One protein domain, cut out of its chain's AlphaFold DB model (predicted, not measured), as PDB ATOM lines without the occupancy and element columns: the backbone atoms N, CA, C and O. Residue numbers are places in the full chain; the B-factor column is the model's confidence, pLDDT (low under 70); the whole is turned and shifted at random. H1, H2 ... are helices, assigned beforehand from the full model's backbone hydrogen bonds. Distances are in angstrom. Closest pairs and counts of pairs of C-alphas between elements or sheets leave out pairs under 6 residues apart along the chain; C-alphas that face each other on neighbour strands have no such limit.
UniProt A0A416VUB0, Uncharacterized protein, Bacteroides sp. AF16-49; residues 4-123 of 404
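AT A GLANCE: This is residues 4 to 123 of the 404 residues of an uncharacterized protein of Bacteroides sp. AF16-49 (UniProt A0A416VUB0). There is little regular structure: three short helices, H1, H2 and H5, form a loose triangle at one end, and a long arm of loop reaches to H4 at the other, where residues 84 to 90 stick out. H3 sits among loops between. The printed part has 120 residues with five named helices, H1 to H5 in order, and no named strand; the class is all helix, with 29 residues in named elements. It is compact, radius of gyration of the C-alphas 15.6 A, spans 46 by 32 by 32 A.

HOW THE PARTS SIT: From H1, residues 14 to 21, look to H2, residues 28 to 32: they are close but not clearly touching, closest C-alphas Ile 17 and Leu 31, 7.3 A. H5, residues 115 to 118, is close but not clearly touching to H1, closest C-alphas Phe 118 and Ile 17, 7.3 A, and to H2, Ile 115 and Leu 28, 7.1 A. H3, residues 67 to 70, and H4, residues 89 to 96, touch no helix. Residues 75 to 76 pair antiparallel with 101 to 102. Every O i to N i+4 pair is within hydrogen-bond range in H1, H2 and H4; H3 and H5 are too short for one.

IN THESE COORDINATES: Find C-alpha 14 at (25.221, -32.143, 32.297), where H1 begins its 10.8 A. H2 spans 6.0 A, H3 5.1 A and H4 10.5 A. H5, 6.0 A, ends at C-alpha 118, (19.659, -26.868, 38.865).

THE WHOLE: The C-alphas farthest apart, Lys 26 and Thr 86, are 46.5 A apart. The printed part has no cut; H1 to H2 is a short link, the other three are long. Residues 59 to 64 and 79 to 97 are under pLDDT 70.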
ATOM      1  N   GLU A   4      30.840 -22.941  40.027       76.50
ATOM      2  CA  GLU A   4      31.872 -22.211  40.765       76.50
ATOM      3  C   GLU A   4      31.440 -22.047  42.226       76.50
ATOM      4  O   GLU A   4      30.265 -21.831  42.514       76.50
ATOM      5  N   ASN A   5      32.378 -22.196  43.166       79.69
ATOM      6  CA  ASN A   5      32.128 -22.078  44.612       79.69
ATOM      7  C   ASN A   5      30.990 -22.966  45.157       79.69
ATOM      8  O   ASN A   5      30.379 -22.641  46.176       79.69
ATOM      9  N   GLY A   6      30.721 -24.095  44.492       83.19
ATOM     10  CA  GLY A   6      29.648 -25.024  44.853       83.19
ATOM     11  C   GLY A   6      28.272 -24.678  44.278       83.19
ATOM     12  O   GLY A   6      27.329 -25.423  44.521       83.19
ATOM     13  N   ILE A   7      28.161 -23.602  43.494       88.12
ATOM     14  CA  ILE A   7      26.904 -23.129  42.914       88.12
ATOM     15  C   ILE A   7      26.905 -23.382  41.406       88.12
ATOM     16  O   ILE A   7      27.861 -23.038  40.708       88.12
ATOM     17  N   ILE A   8      25.822 -23.966  40.890       90.31
ATOM     18  CA  ILE A   8      25.592 -24.107  39.450       90.31
ATOM     19  C   ILE A   8      25.017 -22.797  38.893       90.31
ATOM     20  O   ILE A   8      24.000 -22.301  39.365       90.31
ATOM     21  N   THR A   9      25.628 -22.243  37.853       88.56
ATOM     22  CA  THR A   9      25.219 -21.008  37.172       88.56
ATOM     23  C   THR A   9      25.028 -21.247  35.674       88.56
ATOM     24  O   THR A   9      25.419 -22.279  35.127       88.56
ATOM     25  N   ARG A  10      24.382 -20.307  34.973       86.31
ATOM     26  CA  ARG A  10      24.210 -20.424  33.519       86.31
ATOM     27  C   ARG A  10      25.548 -20.258  32.778       86.31
ATOM     28  O   ARG A  10      26.362 -19.429  33.181       86.31
ATOM     29  N   PRO A  11      25.727 -20.921  31.621       87.50
ATOM     30  CA  PRO A  11      24.862 -21.956  31.051       87.50
ATOM     31  C   PRO A  11      24.993 -23.282  31.815       87.50
ATOM     32  O   PRO A  11      26.099 -23.691  32.153       87.50
ATOM     33  N   ILE A  12      23.868 -23.966  32.040       89.50
ATOM     34  CA  ILE A  12      23.834 -25.232  32.786       89.50
ATOM     35  C   ILE A  12      24.132 -26.379  31.829       89.50
ATOM     36  O   ILE A  12      23.465 -26.530  30.802       89.50
ATOM     37  N   THR A  13      25.102 -27.218  32.179       91.88
ATOM     38  CA  THR A  13      25.415 -28.427  31.418       91.88
ATOM     39  C   THR A  13      25.282 -29.683  32.275       91.88
ATOM     40  O   THR A  13      25.376 -29.642  33.501       91.88
ATOM     41  N   PHE A  14      25.138 -30.841  31.622       93.25
ATOM     42  CA  PHE A  14      25.221 -32.143  32.297       93.25
ATOM     43  C   PHE A  14      26.520 -32.285  33.099       93.25
ATOM     44  O   PHE A  14      26.503 -32.859  34.182       93.25
ATOM     45  N   SER A  15      27.632 -31.737  32.593       92.62
ATOM     46  CA  SER A  15      28.917 -31.819  33.285       92.62
ATOM     47  C   SER A  15      28.932 -31.024  34.588       92.62
ATOM     48  O   SER A  15      29.612 -31.450  35.518       92.62
ATOM     49  N   ASP A  16      28.234 -29.889  34.658       93.25
ATOM     50  CA  ASP A  16      28.164 -29.072  35.875       93.25
ATOM     51  C   ASP A  16      27.383 -29.819  36.964       93.25
ATOM     52  O   ASP A  16      27.867 -29.966  38.084       93.25
ATOM     53  N   ILE A  17      26.237 -30.409  36.603       94.62
ATOM     54  CA  ILE A  17      25.408 -31.213  37.515       94.62
ATOM     55  C   ILE A  17      26.165 -32.459  37.988       94.62
ATOM     56  O   ILE A  17      26.230 -32.726  39.185       94.62
ATOM     57  N   GLN A  18      26.790 -33.195  37.062       94.75
ATOM     58  CA  GLN A  18      27.619 -34.366  37.367       94.75
ATOM     59  C   GLN A  18      28.723 -34.043  38.377       94.75
ATOM     60  O   GLN A  18      28.925 -34.803  39.321       94.75
ATOM     61  N   LYS A  19      29.414 -32.908  38.202       93.12
ATOM     62  CA  LYS A  19      30.444 -32.444  39.139       93.12
ATOM     63  C   LYS A  19      29.850 -32.081  40.496       93.12
ATOM     64  O   LYS A  19      30.403 -32.500  41.507       93.12
ATOM     65  N   ALA A  20      28.739 -31.346  40.516       92.62
ATOM     66  CA  ALA A  20      28.114 -30.877  41.748       92.62
ATOM     67  C   ALA A  20      27.597 -32.024  42.630       92.62
ATOM     68  O   ALA A  20      27.753 -31.977  43.843       92.62
ATOM     69  N   ILE A  21      27.010 -33.070  42.034       94.69
ATOM     70  CA  ILE A  21      26.426 -34.200  42.784       94.69
ATOM     71  C   ILE A  21      27.323 -35.452  42.791       94.69
ATOM     72  O   ILE A  21      26.965 -36.481  43.367       94.69
ATOM     73  N   GLY A  22      28.482 -35.405  42.127       93.62
ATOM     74  CA  GLY A  22      29.405 -36.538  42.017       93.62
ATOM     75  C   GLY A  22      28.873 -37.717  41.190       93.62
ATOM     76  O   GLY A  22      29.271 -38.857  41.426       93.62
ATOM     77  N   SER A  23      27.970 -37.474  40.234       93.94
ATOM     78  CA  SER A  23      27.410 -38.517  39.363       93.94
ATOM     79  C   SER A  23      28.192 -38.654  38.055       93.94
ATOM     80  O   SER A  23      28.763 -37.694  37.545       93.94
ATOM     81  N   LYS A  24      28.168 -39.849  37.457       93.44
ATOM     82  CA  LYS A  24      28.663 -40.098  36.088       93.44
ATOM     83  C   LYS A  24      27.531 -40.259  35.068       93.44
ATOM     84  O   LYS A  24      27.802 -40.488  33.887       93.44
ATOM     85  N   SER A  25      26.276 -40.168  35.511       94.00
ATOM     86  CA  SER A  25      25.125 -40.418  34.651       94.00
ATOM     87  C   SER A  25      24.959 -39.341  33.588       94.00
ATOM     88  O   SER A  25      25.090 -38.151  33.862       94.00
ATOM     89  N   LYS A  26      24.632 -39.760  32.366       93.12
ATOM     90  CA  LYS A  26      24.231 -38.870  31.267       93.12
ATOM     91  C   LYS A  26      22.711 -38.815  31.090       93.12
ATOM     92  O   LYS A  26      22.235 -38.204  30.139       93.12
ATOM     93  N   LEU A  27      21.956 -39.475  31.965       95.69
ATOM     94  CA  LEU A  27      20.503 -39.514  31.911       95.69
ATOM     95  C   LEU A  27      19.941 -38.441  32.838       95.69
ATOM     96  O   LEU A  27      20.251 -38.413  34.028       95.69
ATOM     97  N   LEU A  28      19.094 -37.564  32.294       94.31
ATOM     98  CA  LEU A  28      18.517 -36.465  33.068       94.31
ATOM     99  C   LEU A  28      17.709 -36.980  34.264       94.31
ATOM    100  O   LEU A  28      17.810 -36.414  35.343       94.31
ATOM    101  N   GLY A  29      16.962 -38.074  34.091       95.56
ATOM    102  CA  GLY A  29      16.198 -38.681  35.181       95.56
ATOM    103  C   GLY A  29      17.083 -39.101  36.350       95.56
ATOM    104  O   GLY A  29      16.826 -38.690  37.473       95.56
ATOM    105  N   GLU A  30      18.179 -39.815  36.079       96.19
ATOM    106  CA  GLU A  30      19.126 -40.232  37.120       96.19
ATOM    107  C   GLU A  30      19.801 -39.040  37.805       96.19
ATOM    108  O   GLU A  30      19.993 -39.070  39.017       96.19
ATOM    109  N   LEU A  31      20.128 -37.977  37.058       96.62
ATOM    110  CA  LEU A  31      20.667 -36.749  37.644       96.62
ATOM    111  C   LEU A  31      19.634 -36.017  38.503       96.62
ATOM    112  O   LEU A  31      20.000 -35.505  39.553       96.62
ATOM    113  N   CYS A  32      18.365 -35.975  38.087       96.56
ATOM    114  CA  CYS A  32      17.291 -35.303  38.816       96.56
ATOM    115  C   CYS A  32      16.807 -36.073  40.053       96.56
ATOM    116  O   CYS A  32      16.167 -35.478  40.919       96.56
ATOM    117  N   THR A  33      17.092 -37.373  40.147       96.50
ATOM    118  CA  THR A  33      16.693 -38.226  41.279       96.50
ATOM    119  C   THR A  33      17.873 -38.762  42.085       96.50
ATOM    120  O   THR A  33      17.678 -39.620  42.950       96.50
ATOM    121  N   HIS A  34      19.089 -38.286  41.817       97.19
ATOM    122  CA  HIS A  34      20.309 -38.774  42.452       97.19
ATOM    123  C   HIS A  34      20.289 -38.571  43.977       97.19
ATOM    124  O   HIS A  34      19.786 -37.565  44.475       97.19
ATOM    125  N   ASP A  35      20.865 -39.505  44.736       95.00
ATOM    126  CA  ASP A  35      20.844 -39.450  46.208       95.00
ATOM    127  C   ASP A  35      21.765 -38.375  46.792       95.00
ATOM    128  O   ASP A  35      21.472 -37.812  47.840       95.00
ATOM    129  N   ASN A  36      22.835 -38.029  46.074       95.62
ATOM    130  CA  ASN A  36      23.756 -36.958  46.473       95.62
ATOM    131  C   ASN A  36      23.225 -35.538  46.200       95.62
ATOM    132  O   ASN A  36      23.964 -34.573  46.394       95.62
ATOM    133  N   ILE A  37      21.992 -35.378  45.705       96.38
ATOM    134  CA  ILE A  37      21.387 -34.045  45.628       96.38
ATOM    135  C   ILE A  37      21.211 -33.535  47.058       96.38
ATOM    136  O   ILE A  37      20.523 -34.150  47.875       96.38
ATOM    137  N   ASN A  38      21.800 -32.383  47.351       92.88
ATOM    138  CA  ASN A  38      21.599 -31.695  48.605       92.88
ATOM    139  C   ASN A  38      20.145 -31.214  48.676       92.88
ATOM    140  O   ASN A  38      19.750 -30.237  48.036       92.88
ATOM    141  N   LYS A  39      19.339 -31.913  49.482       90.62
ATOM    142  CA  LYS A  39      17.923 -31.593  49.705       90.62
ATOM    143  C   LYS A  39      17.703 -30.210  50.323       90.62
ATOM    144  O   LYS A  39      16.591 -29.701  50.261       90.62
ATOM    145  N   TRP A  40      18.734 -29.593  50.885       86.94
ATOM    146  CA  TRP A  40      18.683 -28.246  51.447       86.94
ATOM    147  C   TRP A  40      19.054 -27.162  50.442       86.94
ATOM    148  O   TRP A  40      19.120 -25.997  50.796       86.94
ATOM    149  N   SER A  41      19.298 -27.504  49.178       87.88
ATOM    150  CA  SER A  41      19.453 -26.499  48.132       87.88
ATOM    151  C   SER A  41      18.088 -25.966  47.705       87.88
ATOM    152  O   SER A  41      17.183 -26.760  47.435       87.88
ATOM    153  N   MET A  42      17.913 -24.643  47.632       82.56
ATOM    154  CA  MET A  42      16.626 -24.049  47.240       82.56
ATOM    155  C   MET A  42      16.261 -24.441  45.807       82.56
ATOM    156  O   MET A  42      15.139 -24.863  45.522       82.56
ATOM    157  N   TYR A  43      17.249 -24.330  44.923       89.44
ATOM    158  CA  TYR A  43      17.121 -24.659  43.518       89.44
ATOM    159  C   TYR A  43      17.614 -26.074  43.284       89.44
ATOM    160  O   TYR A  43      18.796 -26.318  43.077       89.44
ATOM    161  N   LYS A  44      16.690 -27.019  43.354       93.31
ATOM    162  CA  LYS A  44      16.915 -28.431  43.057       93.31
ATOM    163  C   LYS A  44      15.711 -28.972  42.291       93.31
ATOM    164  O   LYS A  44      14.657 -28.341  42.310       93.31
ATOM    165  N   PRO A  45      15.809 -30.137  41.642       95.81
ATOM    166  CA  PRO A  45      14.660 -30.745  40.983       95.81
ATOM    167  C   PRO A  45      13.474 -30.914  41.942       95.81
ATOM    168  O   PRO A  45      13.629 -31.476  43.025       95.81
ATOM    169  N   VAL A  46      12.289 -30.439  41.561       95.00
ATOM    170  CA  VAL A  46      11.081 -30.522  42.404       95.00
ATOM    171  C   VAL A  46       9.890 -31.105  41.654       95.00
ATOM    172  O   VAL A  46       9.728 -30.928  40.441       95.00
ATOM    173  N   ARG A  47       8.998 -31.764  42.394       93.62
ATOM    174  CA  ARG A  47       7.707 -32.226  41.882       93.62
ATOM    175  C   ARG A  47       6.781 -31.034  41.606       93.62
ATOM    176  O   ARG A  47       6.118 -30.527  42.503       93.62
ATOM    177  N   TYR A  48       6.716 -30.596  40.350       93.56
ATOM    178  CA  TYR A  48       5.833 -29.500  39.938       93.56
ATOM    179  C   TYR A  48       5.365 -29.658  38.490       93.56
ATOM    180  O   TYR A  48       6.179 -29.934  37.606       93.56
ATOM    181  N   LYS A  49       4.066 -29.454  38.232       93.12
ATOM    182  CA  LYS A  49       3.422 -29.667  36.923       93.12
ATOM    183  C   LYS A  49       3.726 -28.528  35.946       93.12
ATOM    184  O   LYS A  49       2.870 -27.710  35.617       93.12
ATOM    185  N   LYS A  50       4.968 -28.480  35.472       91.44
ATOM    186  CA  LYS A  50       5.424 -27.530  34.454       91.44
ATOM    187  C   LYS A  50       6.554 -28.145  33.641       91.44
ATOM    188  O   LYS A  50       7.531 -28.595  34.217       91.44
ATOM    189  N   LEU A  51       6.416 -28.185  32.318       84.44
ATOM    190  CA  LEU A  51       7.372 -28.873  31.435       84.44
ATOM    191  C   LEU A  51       8.709 -28.142  31.272       84.44
ATOM    192  O   LEU A  51       9.712 -28.773  30.965       84.44
ATOM    193  N   PHE A  52       8.717 -26.829  31.484       85.00
ATOM    194  CA  PHE A  52       9.874 -25.960  31.271       85.00
ATOM    195  C   PHE A  52      10.256 -25.239  32.564       85.00
ATOM    196  O   PHE A  52       9.680 -25.508  33.621       85.00
ATOM    197  N   SER A  53      11.197 -24.299  32.458       84.81
ATOM    198  CA  SER A  53      11.745 -23.535  33.575       84.81
ATOM    199  C   SER A  53      10.675 -23.038  34.549       84.81
ATOM    200  O   SER A  53       9.668 -22.408  34.187       84.81
ATOM    201  N   LEU A  54      10.924 -23.328  35.818       88.62
ATOM    202  CA  LEU A  54      10.147 -22.825  36.935       88.62
ATOM    203  C   LEU A  54      10.351 -21.314  37.079       88.62
ATOM    204  O   LEU A  54      11.444 -20.794  36.857       88.62
ATOM    205  N   VAL A  55       9.271 -20.606  37.410       86.56
ATOM    206  CA  VAL A  55       9.340 -19.192  37.789       86.56
ATOM    207  C   VAL A  55      10.056 -19.109  39.129       86.56
ATOM    208  O   VAL A  55       9.766 -19.896  40.029       86.56
ATOM    209  N   ARG A  56      10.974 -18.152  39.231       82.88
ATOM    210  CA  ARG A  56      11.833 -17.878  40.385       82.88
ATOM    211  C   ARG A  56      11.604 -16.442  40.840       82.88
ATOM    212  O   ARG A  56      11.137 -15.628  40.044       82.88
ATOM    213  N   ASP A  57      11.904 -16.167  42.106       73.56
ATOM    214  CA  ASP A  57      11.957 -14.814  42.692       73.56
ATOM    215  C   ASP A  57      10.681 -13.979  42.485       73.56
ATOM    216  O   ASP A  57      10.699 -12.748  42.446       73.56
ATOM    217  N   LYS A  58       9.539 -14.657  42.339       76.88
ATOM    218  CA  LYS A  58       8.239 -14.016  42.174       76.88
ATOM    219  C   LYS A  58       7.624 -13.761  43.536       76.88
ATOM    220  O   LYS A  58       7.494 -14.688  44.333       76.88
ATOM    221  N   TYR A  59       7.140 -12.539  43.730       68.81
ATOM    222  CA  TYR A  59       6.346 -12.157  44.888       68.81
ATOM    223  C   TYR A  59       4.924 -11.754  44.483       68.81
ATOM    224  O   TYR A  59       4.721 -11.090  43.467       68.81
ATOM    225  N   GLU A  60       3.937 -12.143  45.286       67.44
ATOM    226  CA  GLU A  60       2.549 -11.681  45.205       67.44
ATOM    227  C   GLU A  60       2.099 -11.244  46.602       67.44
ATOM    228  O   GLU A  60       2.177 -12.025  47.548       67.44
ATOM    229  N   ASN A  61       1.632  -9.999  46.744       64.38
ATOM    230  CA  ASN A  61       1.231  -9.419  48.037       64.38
ATOM    231  C   ASN A  61       2.315  -9.571  49.125       64.38
ATOM    232  O   ASN A  61       2.025 -10.010  50.237       64.38
ATOM    233  N   ASP A  62       3.569  -9.264  48.769       55.50
ATOM    234  CA  ASP A  62       4.761  -9.406  49.619       55.50
ATOM    235  C   ASP A  62       5.018 -10.840  50.128       55.50
ATOM    236  O   ASP A  62       5.747 -11.032  51.103       55.50
ATOM    237  N   LYS A  63       4.448 -11.855  49.461       61.56
ATOM    238  CA  LYS A  63       4.695 -13.280  49.719       61.56
ATOM    239  C   LYS A  63       5.446 -13.918  48.561       61.56
ATOM    240  O   LYS A  63       5.128 -13.597  47.414       61.56
ATOM    241  N   PRO A  64       6.354 -14.865  48.819       67.00
ATOM    242  CA  PRO A  64       6.909 -15.697  47.765       67.00
ATOM    243  C   PRO A  64       5.767 -16.432  47.052       67.00
ATOM    244  O   PRO A  64       4.895 -17.033  47.677       67.00
ATOM    245  N   ALA A  65       5.740 -16.338  45.731       74.25
ATOM    246  CA  ALA A  65       4.724 -16.932  44.863       74.25
ATOM    247  C   ALA A  65       5.358 -17.651  43.663       74.25
ATOM    248  O   ALA A  65       4.686 -17.954  42.665       74.25
ATOM    249  N   ASP A  66       6.666 -17.892  43.758       84.38
ATOM    250  CA  ASP A  66       7.435 -18.631  42.777       84.38
ATOM    251  C   ASP A  66       7.069 -20.125  42.776       84.38
ATOM    252  O   ASP A  66       6.369 -20.640  43.656       84.38
ATOM    253  N   ASP A  67       7.453 -20.816  41.705       88.75
ATOM    254  CA  ASP A  67       7.052 -22.207  41.498       88.75
ATOM    255  C   ASP A  67       7.757 -23.154  42.492       88.75
ATOM    256  O   ASP A  67       7.206 -24.203  42.826       88.75
ATOM    257  N   PHE A  68       8.937 -22.784  43.008       86.50
ATOM    258  CA  PHE A  68       9.643 -23.567  44.023       86.50
ATOM    259  C   PHE A  68       8.950 -23.457  45.381       86.50
ATOM    260  O   PHE A  68       8.718 -24.484  46.012       86.50
ATOM    261  N   PHE A  69       8.528 -22.256  45.781       82.75
ATOM    262  CA  PHE A  69       7.724 -22.036  46.980       82.75
ATOM    263  C   PHE A  69       6.435 -22.867  46.943       82.75
ATOM    264  O   PHE A  69       6.126 -23.583  47.890       82.75
ATOM    265  N   LYS A  70       5.723 -22.867  45.808       84.12
ATOM    266  CA  LYS A  70       4.505 -23.683  45.620       84.12
ATOM    267  C   LYS A  70       4.761 -25.188  45.680       84.12
ATOM    268  O   LYS A  70       3.855 -25.949  46.007       84.12
ATOM    269  N   ALA A  71       5.976 -25.620  45.354       84.88
ATOM    270  CA  ALA A  71       6.428 -26.997  45.496       84.88
ATOM    271  C   ALA A  71       7.057 -27.288  46.876       84.88
ATOM    272  O   ALA A  71       7.689 -28.331  47.034       84.88
ATOM    273  N   ASN A  72       6.933 -26.381  47.859       82.19
ATOM    274  CA  ASN A  72       7.603 -26.443  49.166       82.19
ATOM    275  C   ASN A  72       9.116 -26.675  49.052       82.19
ATOM    276  O   ASN A  72       9.714 -27.400  49.845       82.19
ATOM    277  N   TYR A  73       9.732 -26.136  48.000       86.62
ATOM    278  CA  TYR A  73      11.128 -26.367  47.645       86.62
ATOM    279  C   TYR A  73      11.484 -27.862  47.553       86.62
ATOM    280  O   TYR A  73      12.628 -28.239  47.771       86.62
ATOM    281  N   GLY A  74      10.520 -28.742  47.262       88.44
ATOM    282  CA  GLY A  74      10.712 -30.194  47.229       88.44
ATOM    283  C   GLY A  74      10.896 -30.838  48.604       88.44
ATOM    284  O   GLY A  74      11.348 -31.974  48.678       88.44
ATOM    285  N   LEU A  75      10.586 -30.144  49.696       86.94
ATOM    286  CA  LEU A  75      10.686 -30.677  51.048       86.94
ATOM    287  C   LEU A  75       9.314 -31.106  51.574       86.94
ATOM    288  O   LEU A  75       8.308 -30.417  51.402       86.94
ATOM    289  N   LYS A  76       9.283 -32.259  52.242       84.38
ATOM    290  CA  LYS A  76       8.104 -32.784  52.931       84.38
ATOM    291  C   LYS A  76       8.470 -33.241  54.331       84.38
ATOM    292  O   LYS A  76       9.530 -33.827  54.546       84.38
ATOM    293  N   LEU A  77       7.556 -33.026  55.269       77.50
ATOM    294  CA  LEU A  77       7.627 -33.676  56.569       77.50
ATOM    295  C   LEU A  77       7.200 -35.142  56.443       77.50
ATOM    296  O   LEU A  77       6.305 -35.444  55.644       77.50
ATOM    297  N   PRO A  78       7.784 -36.051  57.238       76.06
ATOM    298  CA  PRO A  78       7.231 -37.386  57.405       76.06
ATOM    299  C   PRO A  78       5.765 -37.305  57.847       76.06
ATOM    300  O   PRO A  78       5.422 -36.487  58.700       76.06
ATOM    301  N   GLU A  79       4.897 -38.174  57.324       68.94
ATOM    302  CA  GLU A  79       3.460 -38.169  57.660       68.94
ATOM    303  C   GLU A  79       3.206 -38.276  59.175       68.94
ATOM    304  O   GLU A  79       2.286 -37.652  59.705       68.94
ATOM    305  N   ALA A  80       4.085 -38.983  59.895       63.78
ATOM    306  CA  ALA A  80       4.060 -39.119  61.352       63.78
ATOM    307  C   ALA A  80       4.237 -37.789  62.122       63.78
ATOM    308  O   ALA A  80       3.998 -37.738  63.331       63.78
ATOM    309  N   VAL A  81       4.662 -36.725  61.435       60.44
ATOM    310  CA  VAL A  81       4.988 -35.400  61.984       60.44
ATOM    311  C   VAL A  81       3.987 -34.328  61.512       60.44
ATOM    312  O   VAL A  81       4.172 -33.147  61.790       60.44
ATOM    313  N   SER A  82       2.889 -34.720  60.849       56.28
ATOM    314  CA  SER A  82       1.852 -33.801  60.354       56.28
ATOM    315  C   SER A  82       1.454 -32.726  61.382       56.28
ATOM    316  O   SER A  82       0.944 -33.008  62.471       56.28
ATOM    317  N   ILE A  83       1.687 -31.468  61.008       57.56
ATOM    318  CA  ILE A  83       1.321 -30.265  61.759       57.56
ATOM    319  C   ILE A  83       0.016 -29.699  61.205       57.56
ATOM    320  O   ILE A  83      -0.003 -28.691  60.515       57.56
ATOM    321  N   THR A  84      -1.101 -30.359  61.507       48.62
ATOM    322  CA  THR A  84      -2.441 -29.790  61.294       48.62
ATOM    323  C   THR A  84      -2.999 -29.204  62.594       48.62
ATOM    324  O   THR A  84      -2.828 -29.790  63.674       48.62
ATOM    325  N   GLY A  85      -3.706 -28.074  62.497       49.16
ATOM    326  CA  GLY A  85      -4.331 -27.382  63.632       49.16
ATOM    327  C   GLY A  85      -3.331 -26.616  64.501       49.16
ATOM    328  O   GLY A  85      -2.212 -26.348  64.078       49.16
ATOM    329  N   THR A  86      -3.713 -26.283  65.740       48.78
ATOM    330  CA  THR A  86      -2.875 -25.490  66.656       48.78
ATOM    331  C   THR A  86      -1.462 -26.067  66.764       48.78
ATOM    332  O   THR A  86      -1.278 -27.249  67.093       48.78
ATOM    333  N   ILE A  87      -0.476 -25.222  66.461       53.72
ATOM    334  CA  ILE A  87       0.946 -25.520  66.607       53.72
ATOM    335  C   ILE A  87       1.257 -25.513  68.104       53.72
ATOM    336  O   ILE A  87       1.137 -24.487  68.766       53.72
ATOM    337  N   THR A  88       1.625 -26.673  68.645       56.12
ATOM    338  CA  THR A  88       2.072 -26.819  70.035       56.12
ATOM    339  C   THR A  88       3.580 -27.024  70.075       56.12
ATOM    340  O   THR A  88       4.169 -27.496  69.099       56.12
ATOM    341  N   LEU A  89       4.203 -26.741  71.220       58.97
ATOM    342  CA  LEU A  89       5.640 -26.959  71.444       58.97
ATOM    343  C   LEU A  89       6.052 -28.397  71.086       58.97
ATOM    344  O   LEU A  89       7.018 -28.619  70.366       58.97
ATOM    345  N   ALA A  90       5.247 -29.382  71.497       64.56
ATOM    346  CA  ALA A  90       5.481 -30.793  71.192       64.56
ATOM    347  C   ALA A  90       5.424 -31.114  69.687       64.56
ATOM    348  O   ALA A  90       6.131 -32.004  69.221       64.56
ATOM    349  N   LYS A  91       4.584 -30.412  68.913       66.56
ATOM    350  CA  LYS A  91       4.522 -30.580  67.454       66.56
ATOM    351  C   LYS A  91       5.723 -29.940  66.766       66.56
ATOM    352  O   LYS A  91       6.289 -30.556  65.872       66.56
ATOM    353  N   LEU A  92       6.134 -28.751  67.199       65.06
ATOM    354  CA  LEU A  92       7.342 -28.116  66.676       65.06
ATOM    355  C   LEU A  92       8.588 -28.937  66.957       65.06
ATOM    356  O   LEU A  92       9.368 -29.157  66.041       65.06
ATOM    357  N   GLN A  93       8.741 -29.444  68.181       64.69
ATOM    358  CA  GLN A  93       9.878 -30.288  68.534       64.69
ATOM    359  C   GLN A  93       9.966 -31.509  67.612       64.69
ATOM    360  O   GLN A  93      11.029 -31.814  67.089       64.69
ATOM    361  N   LYS A  94       8.826 -32.129  67.288       69.56
ATOM    362  CA  LYS A  94       8.788 -33.214  66.299       69.56
ATOM    363  C   LYS A  94       9.203 -32.776  64.897       69.56
ATOM    364  O   LYS A  94       9.859 -33.550  64.220       69.56
ATOM    365  N   VAL A  95       8.813 -31.582  64.447       69.06
ATOM    366  CA  VAL A  95       9.218 -31.022  63.141       69.06
ATOM    367  C   VAL A  95      10.727 -30.776  63.095       69.06
ATOM    368  O   VAL A  95      11.367 -31.070  62.087       69.06
ATOM    369  N   ILE A  96      11.289 -30.283  64.196       66.06
ATOM    370  CA  ILE A  96      12.721 -30.008  64.359       66.06
ATOM    371  C   ILE A  96      13.526 -31.303  64.326       66.06
ATOM    372  O   ILE A  96      14.494 -31.401  63.581       66.06
ATOM    373  N   ASP A  97      13.080 -32.306  65.078       67.31
ATOM    374  CA  ASP A  97      13.757 -33.599  65.179       67.31
ATOM    375  C   ASP A  97      13.450 -34.521  63.984       67.31
ATOM    376  O   ASP A  97      13.909 -35.662  63.942       67.31
ATOM    377  N   SER A  98      12.639 -34.066  63.018       71.81
ATOM    378  CA  SER A  98      12.223 -34.903  61.895       71.81
ATOM    379  C   SER A  98      13.258 -34.974  60.782       71.81
ATOM    380  O   SER A  98      13.823 -33.973  60.336       71.81
ATOM    381  N   ASP A  99      13.401 -36.174  60.227       78.81
ATOM    382  CA  ASP A  99      14.109 -36.387  58.975       78.81
ATOM    383  C   ASP A  99      13.255 -35.908  57.798       78.81
ATOM    384  O   ASP A  99      12.473 -36.657  57.211       78.81
ATOM    385  N   TRP A 100      13.411 -34.634  57.435       83.19
ATOM    386  CA  TRP A 100      12.759 -34.058  56.260       83.19
ATOM    387  C   TRP A 100      13.032 -34.890  55.003       83.19
ATOM    388  O   TRP A 100      14.177 -35.239  54.694       83.19
ATOM    389  N   ILE A 101      11.974 -35.168  54.252       87.19
ATOM    390  CA  ILE A 101      12.001 -35.996  53.052       87.19
ATOM    391  C   ILE A 101      12.163 -35.091  51.833       87.19
ATOM    392  O   ILE A 101      11.495 -34.064  51.709       87.19
ATOM    393  N   TYR A 102      13.035 -35.498  50.913       92.69
ATOM    394  CA  TYR A 102      13.149 -34.866  49.605       92.69
ATOM    395  C   TYR A 102      12.144 -35.490  48.627       92.69
ATOM    396  O   TYR A 102      12.285 -36.644  48.222       92.69
ATOM    397  N   ASP A 103      11.133 -34.716  48.239       92.31
ATOM    398  CA  ASP A 103      10.120 -35.088  47.254       92.31
ATOM    399  C   ASP A 103      10.651 -34.935  45.824       92.31
ATOM    400  O   ASP A 103      10.355 -33.972  45.108       92.31
ATOM    401  N   LYS A 104      11.483 -35.902  45.428       94.81
ATOM    402  CA  LYS A 104      12.096 -35.975  44.099       94.81
ATOM    403  C   LYS A 104      11.030 -35.999  42.987       94.81
ATOM    404  O   LYS A 104       9.947 -36.568  43.180       94.81
ATOM    405  N   PRO A 105      11.328 -35.435  41.802       95.69
ATOM    406  CA  PRO A 105      10.437 -35.547  40.655       95.69
ATOM    407  C   PRO A 105      10.328 -36.994  40.147       95.69
ATOM    408  O   PRO A 105      11.250 -37.790  40.298       95.69
ATOM    409  N   GLU A 106       9.208 -37.327  39.502       95.31
ATOM    410  CA  GLU A 106       8.907 -38.687  39.021       95.31
ATOM    411  C   GLU A 106       9.186 -38.912  37.525       95.31
ATOM    412  O   GLU A 106       9.094 -40.035  37.038       95.31
ATOM    413  N   GLY A 107       9.468 -37.853  36.762       92.88
ATOM    414  CA  GLY A 107       9.636 -37.929  35.307       92.88
ATOM    415  C   GLY A 107       8.326 -38.024  34.520       92.88
ATOM    416  O   GLY A 107       8.344 -38.293  33.321       92.88
ATOM    417  N   THR A 108       7.181 -37.801  35.168       93.75
ATOM    418  CA  THR A 108       5.857 -37.800  34.525       93.75
ATOM    419  C   THR A 108       5.499 -36.412  33.989       93.75
ATOM    420  O   THR A 108       6.133 -35.418  34.329       93.75
ATOM    421  N   ILE A 109       4.418 -36.287  33.213       88.81
ATOM    422  CA  ILE A 109       3.921 -34.971  32.760       88.81
ATOM    423  C   ILE A 109       3.528 -34.033  33.915       88.81
ATOM    424  O   ILE A 109       3.555 -32.812  33.770       88.81
ATOM    425  N   ASN A 110       3.175 -34.596  35.073       91.25
ATOM    426  CA  ASN A 110       2.841 -33.824  36.269       91.25
ATOM    427  C   ASN A 110       4.060 -33.562  37.167       91.25
ATOM    428  O   ASN A 110       3.958 -32.790  38.116       91.25
ATOM    429  N   SER A 111       5.201 -34.185  36.868       93.56
ATOM    430  CA  SER A 111       6.443 -34.055  37.621       93.56
ATOM    431  C   SER A 111       7.667 -34.297  36.720       93.56
ATOM    432  O   SER A 111       8.419 -35.247  36.956       93.56
ATOM    433  N   PRO A 112       7.865 -33.486  35.668       95.94
ATOM    434  CA  PRO A 112       8.898 -33.732  34.672       95.94
ATOM    435  C   PRO A 112      10.297 -33.491  35.243       95.94
ATOM    436  O   PRO A 112      10.480 -32.728  36.191       95.94
ATOM    437  N   PHE A 113      11.292 -34.116  34.617       96.56
ATOM    438  CA  PHE A 113      12.696 -33.805  34.862       96.56
ATOM    439  C   PHE A 113      13.102 -32.570  34.060       96.56
ATOM    440  O   PHE A 113      12.839 -32.503  32.858       96.56
ATOM    441  N   ARG A 114      13.750 -31.607  34.718       94.38
ATOM    442  CA  ARG A 114      14.169 -30.336  34.119       94.38
ATOM    443  C   ARG A 114      15.615 -30.063  34.494       94.38
ATOM    444  O   ARG A 114      15.973 -30.114  35.669       94.38
ATOM    445  N   ILE A 115      16.447 -29.773  33.500       93.00
ATOM    446  CA  ILE A 115      17.856 -29.439  33.738       93.00
ATOM    447  C   ILE A 115      17.978 -28.053  34.385       93.00
ATOM    448  O   ILE A 115      18.843 -27.822  35.224       93.00
ATOM    449  N   GLU A 116      17.054 -27.153  34.049       91.94
ATOM    450  CA  GLU A 116      16.991 -25.779  34.536       91.94
ATOM    451  C   GLU A 116      16.606 -25.678  36.013       91.94
ATOM    452  O   GLU A 116      16.786 -24.619  36.609       91.94
ATOM    453  N   ASP A 117      16.120 -26.753  36.638       93.50
ATOM    454  CA  ASP A 117      15.879 -26.765  38.085       93.50
ATOM    455  C   ASP A 117      17.193 -26.620  38.871       93.50
ATOM    456  O   ASP A 117      17.183 -26.089  39.978       93.50
ATOM    457  N   PHE A 118      18.326 -27.015  38.277       93.38
ATOM    458  CA  PHE A 118      19.659 -26.868  38.865       93.38
ATOM    459  C   PHE A 118      20.267 -25.468  38.702       93.38
ATOM    460  O   PHE A 118      21.374 -25.233  39.175       93.38
ATOM    461  N   GLU A 119      19.599 -24.518  38.040       91.19
ATOM    462  CA  GLU A 119      20.098 -23.136  37.987       91.19
ATOM    463  C   GLU A 119      20.146 -22.572  39.412       91.19
ATOM    464  O   GLU A 119      19.123 -22.551  40.087       91.19
ATOM    465  N   GLY A 120      21.308 -22.144  39.894       87.88
ATOM    466  CA  GLY A 120      21.497 -21.694  41.273       87.88
ATOM    467  C   GLY A 120      21.594 -22.817  42.311       87.88
ATOM    468  O   GLY A 120      21.613 -22.513  43.500       87.88
ATOM    469  N   TYR A 121      21.650 -24.093  41.908       91.88
ATOM    470  CA  TYR A 121      21.834 -25.202  42.848       91.88
ATOM    471  C   TYR A 121      23.148 -25.034  43.610       91.88
ATOM    472  O   TYR A 121      24.219 -25.066  43.006       91.88
ATOM    473  N   ASP A 122      23.051 -24.884  44.928       89.69
ATOM    474  CA  ASP A 122      24.179 -24.855  45.853       89.69
ATOM    475  C   ASP A 122      24.361 -26.227  46.520       89.69
ATOM    476  O   ASP A 122      23.474 -26.715  47.228       89.69
ATOM    477  N   VAL A 123      25.519 -26.851  46.292       90.38
ATOM    478  CA  VAL A 123      25.913 -28.123  46.917       90.38
ATOM    479  C   VAL A 123      26.165 -27.978  48.419       90.38
ATOM    480  O   VAL A 123      26.001 -28.942  49.166       90.38
TER     481      VAL A 123